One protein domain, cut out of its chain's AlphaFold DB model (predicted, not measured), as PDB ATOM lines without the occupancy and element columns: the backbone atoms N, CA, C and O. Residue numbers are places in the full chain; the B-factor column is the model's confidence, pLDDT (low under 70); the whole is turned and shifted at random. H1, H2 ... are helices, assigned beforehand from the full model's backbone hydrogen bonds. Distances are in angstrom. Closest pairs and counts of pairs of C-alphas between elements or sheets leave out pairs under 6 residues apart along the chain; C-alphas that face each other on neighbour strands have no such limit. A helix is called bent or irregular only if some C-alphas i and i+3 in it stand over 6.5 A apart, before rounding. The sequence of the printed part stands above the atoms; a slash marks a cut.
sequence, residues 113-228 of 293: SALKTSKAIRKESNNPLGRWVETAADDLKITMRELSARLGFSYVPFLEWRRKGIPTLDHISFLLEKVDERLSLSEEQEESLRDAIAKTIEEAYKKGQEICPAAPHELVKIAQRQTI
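This is residues 113 to 228 of the 293 residues of an uncharacterized protein of Candidatus Levybacteria bacterium RIFCSPHIGHO2_01_FULL_37_33 (UniProt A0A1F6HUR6). H2 sits in the middle of a small helical body, packing on H6 with its residues 128 to 132 and on H4 with its residues 129 to 133; H6 lies side by side with H2, H4 is steeply slanted to it, H3 makes a corner with H2, and H6 folds back alongside H5. The end helices H1 and H7 lie at the edges of this body and touch no helix. The printed part has 116 residues with seven named helices, H1 to H7 in chain order, and no named strand: all helix. It is compact, with a radius of gyration of the C-alphas of 13.9 A, and spans 40 by 37 by 28 A.

H1, residues 113 to 121, is close to but not clearly touching H2, residues 128 to 139; the C-alphas of Leu 115 and Asp 138 are closest, 7.7 A apart. H3, residues 144 to 150, and H2 only just touch, only at the corner, with 3 pairs of C-alphas within 8 A; the closest are Ala 137 and Met 144, 6.2 A. H4, residues 155 to 163, touches H2 at a steep tilt of 59 degrees, closest at the C-alphas of Gly 130 and Arg 162, 4.1 A. H6, residues 187 to 206, touches H2 at a shallow tilt of 27 degrees, opposite ways, closest at the C-alphas of Leu 129 and Ala 196, 4.7 A. H5, residues 169 to 183, forms a helical hairpin with H6; they only just touch, with 3 pairs of C-alphas within 8 A, the closest being Ile 172 and Ile 197, 7.5 A. H7, residues 216 to 227, and H6 are apart. Each O i to N i+4 pair is within hydrogen-bond range in H1, H2, H3 and H6; in H4 4 of 5 are, in H5 9 of 11, in H7 7 of 8.

H1 begins at C-alpha 113, (123.139, 92.173, 132.555). H6 is 28.5 A long and H5 20.5 A; H5 is irregular, with C-alphas 177 and 180 7.6 A apart. H7 ends at C-alpha 227, (98.059, 113.801, 119.213).

The two farthest C-alphas, of Ser 113 and Gly 208, are 40.4 A apart. The printed part has no cut and no long link. The mean pLDDT of the printed part is 75.9; 31 residues are under 70, among them 113 to 124 and 216 to 228.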
ATOM      1  N   SER A 113     123.522  93.505 133.036       40.00
ATOM      2  CA  SER A 113     123.139  92.173 132.555       40.00
ATOM      3  C   SER A 113     122.015  92.203 131.510       40.00
ATOM      4  O   SER A 113     121.997  91.352 130.624       40.00
ATOM      5  N   ALA A 114     121.127  93.201 131.532       44.75
ATOM      6  CA  ALA A 114     120.055  93.375 130.546       44.75
ATOM      7  C   ALA A 114     120.625  93.878 129.235       44.75
ATOM      8  O   ALA A 114     120.299  93.375 128.161       44.75
ATOM      9  N   LEU A 115     121.516  94.858 129.357       54.16
ATOM     10  CA  LEU A 115     122.296  95.400 128.267       54.16
ATOM     11  C   LEU A 115     123.171  94.293 127.669       54.16
ATOM     12  O   LEU A 115     123.160  94.122 126.458       54.16
ATOM     13  N   LYS A 116     123.822  93.458 128.489       54.97
ATOM     14  CA  LYS A 116     124.676  92.348 128.037       54.97
ATOM     15  C   LYS A 116     123.899  91.257 127.302       54.97
ATOM     16  O   LYS A 116     124.296  90.882 126.205       54.97
ATOM     17  N   THR A 117     122.774  90.785 127.843       50.66
ATOM     18  CA  THR A 117     121.926  89.784 127.169       50.66
ATOM     19  C   THR A 117     121.270  90.360 125.915       50.66
ATOM     20  O   THR A 117     121.220  89.702 124.878       50.66
ATOM     21  N   SER A 118     120.820  91.621 125.965       50.41
ATOM     22  CA  SER A 118     120.292  92.311 124.788       50.41
ATOM     23  C   SER A 118     121.361  92.454 123.704       50.41
ATOM     24  O   SER A 118     121.069  92.156 122.552       50.41
ATOM     25  N   LYS A 119     122.599  92.827 124.053       60.62
ATOM     26  CA  LYS A 119     123.743  92.880 123.130       60.62
ATOM     27  C   LYS A 119     124.074  91.503 122.552       60.62
ATOM     28  O   LYS A 119     124.207  91.384 121.344       60.62
ATOM     29  N   ALA A 120     124.107  90.456 123.377       55.84
ATOM     30  CA  ALA A 120     124.459  89.100 122.949       55.84
ATOM     31  C   ALA A 120     123.478  88.487 121.926       55.84
ATOM     32  O   ALA A 120     123.872  87.649 121.121       55.84
ATOM     33  N   ILE A 121     122.203  88.894 121.944       50.81
ATOM     34  CA  ILE A 121     121.153  88.364 121.050       50.81
ATOM     35  C   ILE A 121     120.898  89.313 119.855       50.81
ATOM     36  O   ILE A 121     120.194  88.975 118.892       50.81
ATOM     37  N   ARG A 122     121.466  90.527 119.873       59.94
ATOM     38  CA  ARG A 122     121.336  91.496 118.776       59.94
ATOM     39  C   ARG A 122     122.181  91.037 117.584       59.94
ATOM     40  O   ARG A 122     123.388  90.880 117.669       59.94
ATOM     41  N   LYS A 123     121.530  90.895 116.426       63.12
ATOM     42  CA  LYS A 123     122.223  90.919 115.123       63.12
ATOM     43  C   LYS A 123     122.624  92.363 114.857       63.12
ATOM     44  O   LYS A 123     121.731  93.196 115.015       63.12
ATOM     45  N   GLU A 124     123.870  92.644 114.496       66.38
ATOM     46  CA  GLU A 124     124.351  94.002 114.185       66.38
ATOM     47  C   GLU A 124     123.452  94.705 113.157       66.38
ATOM     48  O   GLU A 124     122.837  94.053 112.303       66.38
ATOM     49  N   SER A 125     123.309  96.028 113.284       74.00
ATOM     50  CA  SER A 125     122.656  96.821 112.248       74.00
ATOM     51  C   SER A 125     123.586  97.036 111.058       74.00
ATOM     52  O   SER A 125     124.749  97.428 111.187       74.00
ATOM     53  N   ASN A 126     123.011  96.837 109.875       72.19
ATOM     54  CA  ASN A 126     123.691  97.024 108.604       72.19
ATOM     55  C   ASN A 126     123.430  98.405 107.985       72.19
ATOM     56  O   ASN A 126     123.906  98.632 106.878       72.19
ATOM     57  N   ASN A 127     122.674  99.297 108.644       82.62
ATOM     58  CA  ASN A 127     122.411 100.645 108.134       82.62
ATOM     59  C   ASN A 127     122.846 101.738 109.137       82.62
ATOM     60  O   ASN A 127     122.846 101.487 110.348       82.62
ATOM     61  N   PRO A 128     123.252 102.932 108.659       88.06
ATOM     62  CA  PRO A 128     123.796 103.991 109.514       88.06
ATOM     63  C   PRO A 128     122.851 104.423 110.641       88.06
ATOM     64  O   PRO A 128     123.280 104.536 111.789       88.06
ATOM     65  N   LEU A 129     121.559 104.593 110.349       86.88
ATOM     66  CA  LEU A 129     120.563 104.977 111.349       86.88
ATOM     67  C   LEU A 129     120.377 103.908 112.431       86.88
ATOM     68  O   LEU A 129     120.290 104.221 113.611       86.88
ATOM     69  N   GLY A 130     120.349 102.632 112.064       85.88
ATOM     70  CA  GLY A 130     120.206 101.531 113.005       85.88
ATOM     71  C   GLY A 130     121.420 101.385 113.922       85.88
ATOM     72  O   GLY A 130     121.243 101.029 115.086       85.88
ATOM     73  N   ARG A 131     122.623 101.731 113.441       87.88
ATOM     74  CA  ARG A 131     123.817 101.868 114.292       87.88
ATOM     75  C   ARG A 131     123.680 103.033 115.263       87.88
ATOM     76  O   ARG A 131     123.930 102.841 116.445       87.88
ATOM     77  N   TRP A 132     123.214 104.193 114.796       90.56
ATOM     78  CA  TRP A 132     122.940 105.328 115.682       90.56
ATOM     79  C   TRP A 132     121.937 104.956 116.781       90.56
ATOM     80  O   TRP A 132     122.181 105.226 117.951       90.56
ATOM     81  N   VAL A 133     120.856 104.242 116.442       88.38
ATOM     82  CA  VAL A 133     119.860 103.772 117.422       88.38
ATOM     83  C   VAL A 133     120.492 102.856 118.478       88.38
ATOM     84  O   VAL A 133     120.113 102.903 119.647       88.38
ATOM     85  N   GLU A 134     121.448 102.010 118.090       86.38
ATOM     86  CA  GLU A 134     122.181 101.163 119.036       86.38
ATOM     87  C   GLU A 134     123.082 101.972 119.960       86.38
ATOM     88  O   GLU A 134     123.043 101.745 121.169       86.38
ATOM     89  N   THR A 135     123.838 102.922 119.406       87.62
ATOM     90  CA  THR A 135     124.685 103.837 120.176       87.62
ATOM     91  C   THR A 135     123.848 104.651 121.158       87.62
ATOM     92  O   THR A 135     124.130 104.633 122.349       87.62
ATOM     93  N   ALA A 136     122.744 105.247 120.709       86.38
ATOM     94  CA  ALA A 136     121.843 106.011 121.566       86.38
ATOM     95  C   ALA A 136     121.254 105.157 122.705       86.38
ATOM     96  O   ALA A 136     121.164 105.612 123.844       86.38
ATOM     97  N   ALA A 137     120.872 103.902 122.433       82.88
ATOM     98  CA  ALA A 137     120.395 102.991 123.477       82.88
ATOM     99  C   ALA A 137     121.485 102.677 124.517       82.88
ATOM    100  O   ALA A 137     121.192 102.580 125.712       82.88
ATOM    101  N   ASP A 138     122.721 102.497 124.057       83.06
ATOM    102  CA  ASP A 138     123.869 102.190 124.902       83.06
ATOM    103  C   ASP A 138     124.291 103.398 125.755       83.06
ATOM    104  O   ASP A 138     124.470 103.241 126.966       83.06
ATOM    105  N   ASP A 139     124.361 104.589 125.160       83.12
ATOM    106  CA  ASP A 139     124.715 105.850 125.825       83.12
ATOM    107  C   ASP A 139     123.702 106.203 126.917       83.12
ATOM    108  O   ASP A 139     124.065 106.500 128.058       83.12
ATOM    109  N   LEU A 140     122.411 106.078 126.596       76.75
ATOM    110  CA  LEU A 140     121.317 106.305 127.539       76.75
ATOM    111  C   LEU A 140     121.163 105.169 128.557       76.75
ATOM    112  O   LEU A 140     120.356 105.285 129.480       76.75
ATOM    113  N   LYS A 141     121.914 104.069 128.403       75.69
ATOM    114  CA  LYS A 141     121.797 102.846 129.204       75.69
ATOM    115  C   LYS A 141     120.339 102.401 129.300       75.69
ATOM    116  O   LYS A 141     119.816 102.219 130.391       75.69
ATOM    117  N   ILE A 142     119.669 102.217 128.167       73.56
ATOM    118  CA  ILE A 142     118.288 101.721 128.106       73.56
ATOM    119  C   ILE A 142     118.166 100.563 127.118       73.56
ATOM    120  O   ILE A 142     119.005 100.330 126.251       73.56
ATOM    121  N   THR A 143     117.102  99.776 127.253       72.38
ATOM    122  CA  THR A 143     116.822  98.709 126.284       72.38
ATOM    123  C   THR A 143     116.263  99.285 124.983       72.38
ATOM    124  O   THR A 143     115.597 100.315 124.988       72.38
ATOM    125  N   MET A 144     116.426  98.572 123.862       74.88
ATOM    126  CA  MET A 144     115.822  98.965 122.574       74.88
ATOM    127  C   MET A 144     114.298  99.090 122.651       74.88
ATOM    128  O   MET A 144     113.700  99.908 121.960       74.88
ATOM    129  N   ARG A 145     113.662  98.270 123.496       72.00
ATOM    130  CA  ARG A 145     112.223  98.356 123.742       72.00
ATOM    131  C   ARG A 145     111.873  99.669 124.424       72.00
ATOM    132  O   ARG A 145     110.937 100.330 123.990       72.00
ATOM    133  N   GLU A 146     112.630 100.068 125.438       70.00
ATOM    134  CA  GLU A 146     112.411 101.361 126.074       70.00
ATOM    135  C   GLU A 146     112.729 102.526 125.139       70.00
ATOM    136  O   GLU A 146     111.914 103.436 125.044       70.00
ATOM    137  N   LEU A 147     113.830 102.469 124.387       81.81
ATOM    138  CA  LEU A 147     114.151 103.488 123.389       81.81
ATOM    139  C   LEU A 147     113.010 103.642 122.370       81.81
ATOM    140  O   LEU A 147     112.562 104.758 122.125       81.81
ATOM    141  N   SER A 148     112.467 102.531 121.855       78.75
ATOM    142  CA  SER A 148     111.303 102.568 120.959       78.75
ATOM    143  C   SER A 148     110.080 103.209 121.613       78.75
ATOM    144  O   SER A 148     109.393 103.998 120.974       78.75
ATOM    145  N   ALA A 149     109.833 102.925 122.896       72.88
ATOM    146  CA  ALA A 149     108.688 103.459 123.620       72.88
ATOM    147  C   ALA A 149     108.832 104.966 123.870       72.88
ATOM    148  O   ALA A 149     107.887 105.715 123.627       72.88
ATOM    149  N   ARG A 150     110.028 105.414 124.280       76.38
ATOM    150  CA  ARG A 150     110.356 106.836 124.443       76.38
ATOM    151  C   ARG A 150     110.176 107.569 123.125       76.38
ATOM    152  O   ARG A 150     109.417 108.523 123.066       76.38
ATOM    153  N   LEU A 151     110.725 107.039 122.039       77.94
ATOM    154  CA  LEU A 151     110.554 107.586 120.694       77.94
ATOM    155  C   LEU A 151     109.140 107.407 120.113       77.94
ATOM    156  O   LEU A 151     108.893 107.812 118.988       77.94
ATOM    157  N   GLY A 152     108.184 106.819 120.838       70.56
ATOM    158  CA  GLY A 152     106.803 106.692 120.365       70.56
ATOM    159  C   GLY A 152     106.601 105.685 119.231       70.56
ATOM    160  O   GLY A 152     105.581 105.729 118.546       70.56
ATOM    161  N   PHE A 153     107.527 104.751 119.031       75.44
ATOM    162  CA  PHE A 153     107.421 103.698 118.027       75.44
ATOM    163  C   PHE A 153     106.986 102.363 118.633       75.44
ATOM    164  O   PHE A 153     107.273 102.029 119.781       75.44
ATOM    165  N   SER A 154     106.296 101.552 117.828       69.44
ATOM    166  CA  SER A 154     106.063 100.150 118.183       69.44
ATOM    167  C   SER A 154     107.365  99.369 118.046       69.44
ATOM    168  O   SER A 154     108.070  99.510 117.049       69.44
ATOM    169  N   TYR A 155     107.647  98.499 119.015       70.00
ATOM    170  CA  TYR A 155     108.910  97.768 119.090       70.00
ATOM    171  C   TYR A 155     109.204  96.896 117.859       70.00
ATOM    172  O   TYR A 155     110.357  96.780 117.457       70.00
ATOM    173  N   VAL A 156     108.187  96.273 117.253       69.50
ATOM    174  CA  VAL A 156     108.389  95.351 116.117       69.50
ATOM    175  C   VAL A 156     108.803  96.103 114.841       69.50
ATOM    176  O   VAL A 156     109.901  95.826 114.358       69.50
ATOM    177  N   PRO A 157     108.051  97.114 114.356       67.69
ATOM    178  CA  PRO A 157     108.521  97.992 113.279       67.69
ATOM    179  C   PRO A 157     109.867  98.647 113.606       67.69
ATOM    180  O   PRO A 157     110.753  98.726 112.756       67.69
ATOM    181  N   PHE A 158     110.061  99.016 114.882       74.69
ATOM    182  CA  PHE A 158     111.310  99.590 115.371       74.69
ATOM    183  C   PHE A 158     112.508  98.613 115.327       74.69
ATOM    184  O   PHE A 158     113.675  99.004 115.340       74.69
ATOM    185  N   LEU A 159     112.277  97.307 115.264       74.50
ATOM    186  CA  LEU A 159     113.348  96.337 115.046       74.50
ATOM    187  C   LEU A 159     113.609  96.089 113.561       74.50
ATOM    188  O   LEU A 159     114.748  95.797 113.189       74.50
ATOM    189  N   GLU A 160     112.579  96.191 112.722       73.69
ATOM    190  CA  GLU A 160     112.669  95.929 111.285       73.69
ATOM    191  C   GLU A 160     113.470  97.011 110.558       73.69
ATOM    192  O   GLU A 160     114.468  96.683 109.907       73.69
ATOM    193  N   TRP A 161     113.132  98.289 110.754       75.50
ATOM    194  CA  TRP A 161     113.890  99.426 110.202       75.50
ATOM    195  C   TRP A 161     115.354  99.472 110.707       75.50
ATOM    196  O   TRP A 161     116.285  99.721 109.949       75.50
ATOM    197  N   ARG A 162     115.620  99.079 111.960       75.00
ATOM    198  CA  ARG A 162     116.968  99.028 112.537       75.00
ATOM    199  C   ARG A 162     117.807  97.918 111.909       75.00
ATOM    200  O   ARG A 162     119.024  98.041 111.841       75.00
ATOM    201  N   ARG A 163     117.198  96.801 111.500       69.69
ATOM    202  CA  ARG A 163     117.925  95.639 110.957       69.69
ATOM    203  C   ARG A 163     118.120  95.700 109.448       69.69
ATOM    204  O   ARG A 163     119.196  95.344 108.974       69.69
ATOM    205  N   LYS A 164     117.060  96.009 108.702       65.00
ATOM    206  CA  LYS A 164     117.017  95.824 107.241       65.00
ATOM    207  C   LYS A 164     116.132  96.830 106.507       65.00
ATOM    208  O   LYS A 164     116.298  96.972 105.303       65.00
ATOM    209  N   GLY A 165     115.182  97.462 107.192       67.12
ATOM    210  CA  GLY A 165     114.252  98.396 106.566       67.12
ATOM    211  C   GLY A 165     114.840  99.795 106.427       67.12
ATOM    212  O   GLY A 165     115.643 100.224 107.250       67.12
ATOM    213  N   ILE A 166     114.403 100.510 105.399       75.62
ATOM    214  CA  ILE A 166     114.532 101.964 105.349       75.62
ATOM    215  C   ILE A 166     113.294 102.526 106.066       75.62
ATOM    216  O   ILE A 166     112.186 102.062 105.780       75.62
ATOM    217  N   PRO A 167     113.442 103.452 107.029       79.31
ATOM    218  CA  PRO A 167     112.303 104.165 107.600       79.31
ATOM    219  C   PRO A 167     111.468 104.835 106.505       79.31
ATOM    220  O   PRO A 167     112.022 105.316 105.523       79.31
ATOM    221  N   THR A 168     110.156 104.940 106.693       84.31
ATOM    222  CA  THR A 168     109.332 105.786 105.813       84.31
ATOM    223  C   THR A 168     109.639 107.267 106.051       84.31
ATOM    224  O   THR A 168     110.167 107.633 107.106       84.31
ATOM    225  N   LEU A 169     109.255 108.130 105.104       83.00
ATOM    226  CA  LEU A 169     109.414 109.585 105.241       83.00
ATOM    227  C   LEU A 169     108.805 110.116 106.549       83.00
ATOM    228  O   LEU A 169     109.438 110.899 107.250       83.00
ATOM    229  N   ASP A 170     107.629 109.623 106.936       81.75
ATOM    230  CA  ASP A 170     106.949 110.046 108.166       81.75
ATOM    231  C   ASP A 170     107.691 109.618 109.433       81.75
ATOM    232  O   ASP A 170     107.730 110.358 110.415       81.75
ATOM    233  N   HIS A 171     108.322 108.439 109.422       83.75
ATOM    234  CA  HIS A 171     109.159 108.001 110.535       83.75
ATOM    235  C   HIS A 171     110.414 108.880 110.670       83.75
ATOM    236  O   HIS A 171     110.828 109.177 111.791       83.75
ATOM    237  N   ILE A 172     110.998 109.309 109.545       87.44
ATOM    238  CA  ILE A 172     112.150 110.224 109.512       87.44
ATOM    239  C   ILE A 172     111.751 111.610 110.027       87.44
ATOM    240  O   ILE A 172     112.417 112.128 110.920       87.44
ATOM    241  N   SER A 173     110.648 112.177 109.524       84.31
ATOM    242  CA  SER A 173     110.131 113.480 109.977       84.31
ATOM    243  C   SER A 173     109.847 113.456 111.475       84.31
ATOM    244  O   SER A 173     110.315 114.316 112.214       84.31
ATOM    245  N   PHE A 174     109.170 112.405 111.953       82.38
ATOM    246  CA  PHE A 174     108.868 112.247 113.372       82.38
ATOM    247  C   PHE A 174     110.134 112.177 114.233       82.38
ATOM    248  O   PHE A 174     110.187 112.805 115.289       82.38
ATOM    249  N   LEU A 175     111.147 111.407 113.815       85.94
ATOM    250  CA  LEU A 175     112.424 111.341 114.527       85.94
ATOM    251  C   LEU A 175     113.058 112.730 114.627       85.94
ATOM    252  O   LEU A 175     113.401 113.152 115.723       85.94
ATOM    253  N   LEU A 176     113.169 113.453 113.515       86.75
ATOM    254  CA  LEU A 176     113.806 114.770 113.492       86.75
ATOM    255  C   LEU A 176     113.060 115.807 114.340       86.75
ATOM    256  O   LEU A 176     113.696 116.617 115.001       86.75
ATOM    257  N   GLU A 177     111.728 115.769 114.354       83.69
ATOM    258  CA  GLU A 177     110.910 116.733 115.097       83.69
ATOM    259  C   GLU A 177     110.824 116.442 116.599       83.69
ATOM    260  O   GLU A 177     110.649 117.363 117.393       83.69
ATOM    261  N   LYS A 178     110.857 115.164 117.000       79.69
ATOM    262  CA  LYS A 178     110.470 114.742 118.360       79.69
ATOM    263  C   LYS A 178     111.556 114.033 119.145       79.69
ATOM    264  O   LYS A 178     111.318 113.701 120.304       79.69
ATOM    265  N   VAL A 179     112.723 113.775 118.564       80.81
ATOM    266  CA  VAL A 179     113.792 113.072 119.282       80.81
ATOM    267  C   VAL A 179     114.266 113.852 120.508       80.81
ATOM    268  O   VAL A 179     114.384 113.250 121.574       80.81
ATOM    269  N   ASP A 180     114.464 115.166 120.389       78.31
ATOM    270  CA  ASP A 180     115.011 115.980 121.475       78.31
ATOM    271  C   ASP A 180     114.024 116.079 122.645       78.31
ATOM    272  O   ASP A 180     114.334 115.682 123.768       78.31
ATOM    273  N   GLU A 181     112.761 116.416 122.354       74.19
ATOM    274  CA  GLU A 181     111.678 116.445 123.350       74.19
ATOM    275  C   GLU A 181     111.542 115.127 124.138       74.19
ATOM    276  O   GLU A 181     111.054 115.121 125.270       74.19
ATOM    277  N   ARG A 182     111.924 113.990 123.541       77.56
ATOM    278  CA  ARG A 182     111.676 112.658 124.109       77.56
ATOM    279  C   ARG A 182     112.902 111.965 124.689       77.56
ATOM    280  O   ARG A 182     112.732 111.057 125.509       77.56
ATOM    281  N   LEU A 183     114.105 112.340 124.265       78.75
ATOM    282  CA  LEU A 183     115.361 111.741 124.724       78.75
ATOM    283  C   LEU A 183     116.314 112.738 125.390       78.75
ATOM    284  O   LEU A 183     117.243 112.268 126.044       78.75
ATOM    285  N   SER A 184     116.062 114.048 125.286       81.31
ATOM    286  CA  SER A 184     116.924 115.122 125.800       81.31
ATOM    287  C   SER A 184     118.363 114.963 125.309       81.31
ATOM    288  O   SER A 184     119.270 114.681 126.095       81.31
ATOM    289  N   LEU A 185     118.542 115.046 123.990       81.12
ATOM    290  CA  LEU A 185     119.835 114.820 123.347       81.12
ATOM    291  C   LEU A 185     120.721 116.069 123.455       81.12
ATOM    292  O   LEU A 185     120.231 117.187 123.573       81.12
ATOM    293  N   SER A 186     122.044 115.893 123.412       85.25
ATOM    294  CA  SER A 186     122.957 117.020 123.187       85.25
ATOM    295  C   SER A 186     122.963 117.447 121.713       85.25
ATOM    296  O   SER A 186     122.633 116.650 120.834       85.25
ATOM    297  N   GLU A 187     123.423 118.669 121.418       86.06
ATOM    298  CA  GLU A 187     123.575 119.161 120.035       86.06
ATOM    299  C   GLU A 187     124.423 118.210 119.168       86.06
ATOM    300  O   GLU A 187     124.067 117.909 118.031       86.06
ATOM    301  N   GLU A 188     125.496 117.650 119.730       86.44
ATOM    302  CA  GLU A 188     126.353 116.672 119.047       86.44
ATOM    303  C   GLU A 188     125.607 115.358 118.739       86.44
ATOM    304  O   GLU A 188     125.779 114.759 117.674       86.44
ATOM    305  N   GLN A 189     124.732 114.909 119.644       84.31
ATOM    306  CA  GLN A 189     123.904 113.719 119.433       84.31
ATOM    307  C   GLN A 189     122.812 113.953 118.384       84.31
ATOM    308  O   GLN A 189     122.500 113.037 117.614       84.31
ATOM    309  N   GLU A 190     122.252 115.162 118.321       87.25
ATOM    310  CA  GLU A 190     121.321 115.558 117.264       87.25
ATOM    311  C   GLU A 190     121.992 115.622 115.894       87.25
ATOM    312  O   GLU A 190     121.442 115.118 114.911       87.25
ATOM    313  N   GLU A 191     123.177 116.223 115.806       89.62
ATOM    314  CA  GLU A 191     123.924 116.308 114.554       89.62
ATOM    315  C   GLU A 191     124.321 114.908 114.067       89.62
ATOM    316  O   GLU A 191     124.089 114.558 112.908       89.62
ATOM    317  N   SER A 192     124.756 114.041 114.988       91.25
ATOM    318  CA  SER A 192     125.004 112.622 114.715       91.25
ATOM    319  C   SER A 192     123.766 111.889 114.175       91.25
ATOM    320  O   SER A 192     123.881 111.067 113.260       91.25
ATOM    321  N   LEU A 193     122.566 112.192 114.691       91.38
ATOM    322  CA  LEU A 193     121.315 111.631 114.172       91.38
ATOM    323  C   LEU A 193     121.042 112.100 112.741       91.38
ATOM    324  O   LEU A 193     120.706 111.277 111.884       91.38
ATOM    325  N   ARG A 194     121.169 113.406 112.475       90.94
ATOM    326  CA  ARG A 194     120.934 113.993 111.144       90.94
ATOM    327  C   ARG A 194     121.873 113.375 110.111       90.94
ATOM    328  O   ARG A 194     121.415 112.944 109.051       90.94
ATOM    329  N   ASP A 195     123.143 113.213 110.467       93.25
ATOM    330  CA  ASP A 195     124.148 112.525 109.658       93.25
ATOM    331  C   ASP A 195     123.794 111.060 109.387       93.25
ATOM    332  O   ASP A 195     123.936 110.564 108.265       93.25
ATOM    333  N   ALA A 196     123.329 110.338 110.410       91.19
ATOM    334  CA  ALA A 196     122.940 108.939 110.273       91.19
ATOM    335  C   ALA A 196     121.715 108.775 109.359       91.19
ATOM    336  O   ALA A 196     121.666 107.844 108.547       91.19
ATOM    337  N   ILE A 197     120.748 109.691 109.446       90.88
ATOM    338  CA  ILE A 197     119.591 109.749 108.548       90.88
ATOM    339  C   ILE A 197     120.053 110.036 107.116       90.88
ATOM    340  O   ILE A 197     119.731 109.255 106.222       90.88
ATOM    341  N   ALA A 198     120.856 111.082 106.899       91.00
ATOM    342  CA  ALA A 198     121.353 111.457 105.576       91.00
ATOM    343  C   ALA A 198     122.103 110.301 104.895       91.00
ATOM    344  O   ALA A 198     121.782 109.929 103.767       91.00
ATOM    345  N   LYS A 199     123.021 109.641 105.612       91.38
ATOM    346  CA  LYS A 199     123.755 108.469 105.102       91.38
ATOM    347  C   LYS A 199     122.832 107.294 104.784       91.38
ATOM    348  O   LYS A 199     123.037 106.603 103.791       91.38
ATOM    349  N   THR A 200     121.802 107.067 105.601       89.12
ATOM    350  CA  THR A 200     120.812 106.007 105.342       89.12
ATOM    351  C   THR A 200     120.015 106.293 104.069       89.12
ATOM    352  O   THR A 200     119.790 105.382 103.274       89.12
ATOM    353  N   ILE A 201     119.640 107.555 103.847       88.44
ATOM    354  CA  ILE A 201     118.957 108.006 102.632       88.44
ATOM    355  C   ILE A 201     119.875 107.849 101.411       88.44
ATOM    356  O   ILE A 201     119.474 107.250 100.415       88.44
ATOM    357  N   GLU A 202     121.128 108.302 101.487       89.50
ATOM    358  CA  GLU A 202     122.099 108.131 100.400       89.50
ATOM    359  C   GLU A 202     122.334 106.661 100.039       89.50
ATOM    360  O   GLU A 202     122.418 106.314  98.860       89.50
ATOM    361  N   GLU A 203     122.456 105.781 101.035       88.56
ATOM    362  CA  GLU A 203     122.607 104.345 100.800       88.56
ATOM    363  C   GLU A 203     121.375 103.730 100.133       88.56
ATOM    364  O   GLU A 203     121.531 102.871  99.264       88.56
ATOM    365  N   ALA A 204     120.172 104.155 100.530       85.94
ATOM    366  CA  ALA A 204     118.925 103.731  99.902       85.94
ATOM    367  C   ALA A 204     118.902 104.130  98.420       85.94
ATOM    368  O   ALA A 204     118.711 103.274  97.554       85.94
ATOM    369  N   TYR A 205     119.222 105.392  98.120       87.31
ATOM    370  CA  TYR A 205     119.307 105.890  96.746       87.31
ATOM    371  C   TYR A 205     120.368 105.155  95.920       87.31
ATOM    372  O   TYR A 205     120.081 104.730  94.801       87.31
ATOM    373  N   LYS A 206     121.571 104.921  96.465       89.00
ATOM    374  CA  LYS A 206     122.640 104.159  95.783       89.00
ATOM    375  C   LYS A 206     122.226 102.720  95.454       89.00
ATOM    376  O   LYS A 206     122.721 102.153  94.486       89.00
ATOM    377  N   LYS A 207     121.321 102.133  96.242       86.38
ATOM    378  CA  LYS A 207     120.756 100.791  96.024       86.38
ATOM    379  C   LYS A 207     119.506 100.800  95.128       86.38
ATOM    380  O   LYS A 207     118.914  99.743  94.932       86.38
ATOM    381  N   GLY A 208     119.098 101.959  94.600       85.06
ATOM    382  CA  GLY A 208     117.893 102.109  93.777       85.06
ATOM    383  C   GLY A 208     116.589 101.928  94.559       85.06
ATOM    384  O   GLY A 208     115.584 101.518  93.985       85.06
ATOM    385  N   GLN A 209     116.610 102.166  95.871       84.50
ATOM    386  CA  GLN A 209     115.447 102.020  96.741       84.50
ATOM    387  C   GLN A 209     114.747 103.369  96.907       84.50
ATOM    388  O   GLN A 209     115.389 104.375  97.204       84.50
ATOM    389  N   GLU A 210     113.426 103.378  96.744       81.75
ATOM    390  CA  GLU A 210     112.600 104.557  96.984       81.75
ATOM    391  C   GLU A 210     112.140 104.602  98.446       81.75
ATOM    392  O   GLU A 210     111.740 103.587  99.023       81.75
ATOM    393  N   ILE A 211     112.207 105.789  99.054       83.19
ATOM    394  CA  ILE A 211     111.711 106.019 100.412       83.19
ATOM    395  C   ILE A 211     110.272 106.501 100.313       83.19
ATOM    396  O   ILE A 211     110.007 107.677 100.074       83.19
ATOM    397  N   CYS A 212     109.339 105.574 100.491       81.69
ATOM    398  CA  CYS A 212     107.921 105.876 100.382       81.69
ATOM    399  C   CYS A 212     107.375 106.555 101.653       81.69
ATOM    400  O   CYS A 212     107.875 106.313 102.763       81.69
ATOM    401  N   PRO A 213     106.309 107.366 101.524       79.00
ATOM    402  CA  PRO A 213     105.495 107.753 102.669       79.00
ATOM    403  C   PRO A 213     104.881 106.515 103.335       79.00
ATOM    404  O   PRO A 213     104.687 105.468 102.706       79.00
ATOM    405  N   ALA A 214     104.576 106.631 104.623       74.06
ATOM    406  CA  ALA A 214     103.886 105.599 105.374       74.06
ATOM    407  C   ALA A 214     102.503 105.343 104.770       74.06
ATOM    408  O   ALA A 214     101.830 106.245 104.261       74.06
ATOM    409  N   ALA A 215     102.046 104.093 104.843       72.31
ATOM    410  CA  ALA A 215     100.718 103.760 104.354       72.31
ATOM    411  C   ALA A 215      99.641 104.539 105.148       72.31
ATOM    412  O   ALA A 215      99.831 104.801 106.337       72.31
ATOM    413  N   PRO A 216      98.466 104.854 104.567       63.59
ATOM    414  CA  PRO A 216      97.444 105.672 105.235       63.59
ATOM    415  C   PRO A 216      97.030 105.180 106.631       63.59
ATOM    416  O   PRO A 216      96.790 105.968 107.543       63.59
ATOM    417  N   HIS A 217      96.993 103.863 106.837       61.59
ATOM    418  CA  HIS A 217      96.676 103.263 108.134       61.59
ATOM    419  C   HIS A 217      97.813 103.403 109.167       61.59
ATOM    420  O   HIS A 217      97.564 103.351 110.373       61.59
ATOM    421  N   GLU A 218      99.057 103.568 108.718       61.19
ATOM    422  CA  GLU A 218     100.207 103.890 109.563       61.19
ATOM    423  C   GLU A 218     100.255 105.383 109.883       61.19
ATOM    424  O   GLU A 218     100.508 105.721 111.036       61.19
ATOM    425  N   LEU A 219      99.901 106.257 108.932       58.78
ATOM    426  CA  LEU A 219      99.741 107.699 109.168       58.78
ATOM    427  C   LEU A 219      98.745 107.975 110.297       58.78
ATOM    428  O   LEU A 219      99.042 108.753 111.195       58.78
ATOM    429  N   VAL A 220      97.606 107.271 110.327       58.97
ATOM    430  CA  VAL A 220      96.638 107.371 111.436       58.97
ATOM    431  C   VAL A 220      97.269 106.959 112.768       58.97
ATOM    432  O   VAL A 220      97.030 107.608 113.780       58.97
ATOM    433  N   LYS A 221      98.108 105.916 112.794       62.72
ATOM    434  CA  LYS A 221      98.802 105.490 114.023       62.72
ATOM    435  C   LYS A 221      99.868 106.496 114.454       62.72
ATOM    436  O   LYS A 221     100.001 106.732 115.650       62.72
ATOM    437  N   ILE A 222     100.623 107.070 113.517       61.72
ATOM    438  CA  ILE A 222     101.624 108.112 113.784       61.72
ATOM    439  C   ILE A 222     100.923 109.368 114.310       61.72
ATOM    440  O   ILE A 222     101.272 109.838 115.389       61.72
ATOM    441  N   ALA A 223      99.859 109.819 113.646       57.72
ATOM    442  CA  ALA A 223      99.034 110.937 114.088       57.72
ATOM    443  C   ALA A 223      98.426 110.679 115.476       57.72
ATOM    444  O   ALA A 223      98.530 111.532 116.351       57.72
ATOM    445  N   GLN A 224      97.875 109.487 115.744       59.38
ATOM    446  CA  GLN A 224      97.381 109.102 117.076       59.38
ATOM    447  C   GLN A 224      98.485 109.132 118.146       59.38
ATOM    448  O   GLN A 224      98.226 109.534 119.276       59.38
ATOM    449  N   ARG A 225      99.721 108.750 117.804       61.47
ATOM    450  CA  ARG A 225     100.892 108.815 118.703       61.47
ATOM    451  C   ARG A 225     101.433 110.236 118.900       61.47
ATOM    452  O   ARG A 225     102.084 110.488 119.915       61.47
ATOM    453  N   GLN A 226     101.191 111.129 117.940       55.22
ATOM    454  CA  GLN A 226     101.510 112.558 118.007       55.22
ATOM    455  C   GLN A 226     100.460 113.351 118.800       55.22
ATOM    456  O   GLN A 226     100.824 114.300 119.485       55.22
ATOM    457  N   THR A 227      99.180 112.972 118.722       49.72
ATOM    458  CA  THR A 227      98.059 113.801 119.213       49.72
ATOM    459  C   THR A 227      97.302 113.231 120.406       49.72
ATOM    460  O   THR A 227      96.695 114.002 121.142       49.72
ATOM    461  N   ILE A 228      97.321 111.916 120.648       46.97
ATOM    462  CA  ILE A 228      96.466 111.305 121.669       46.97
ATOM    463  C   ILE A 228      97.325 110.674 122.764       46.97
ATOM    464  O   ILE A 228      97.543 109.462 122.810       46.97
TER     465      ILE A 228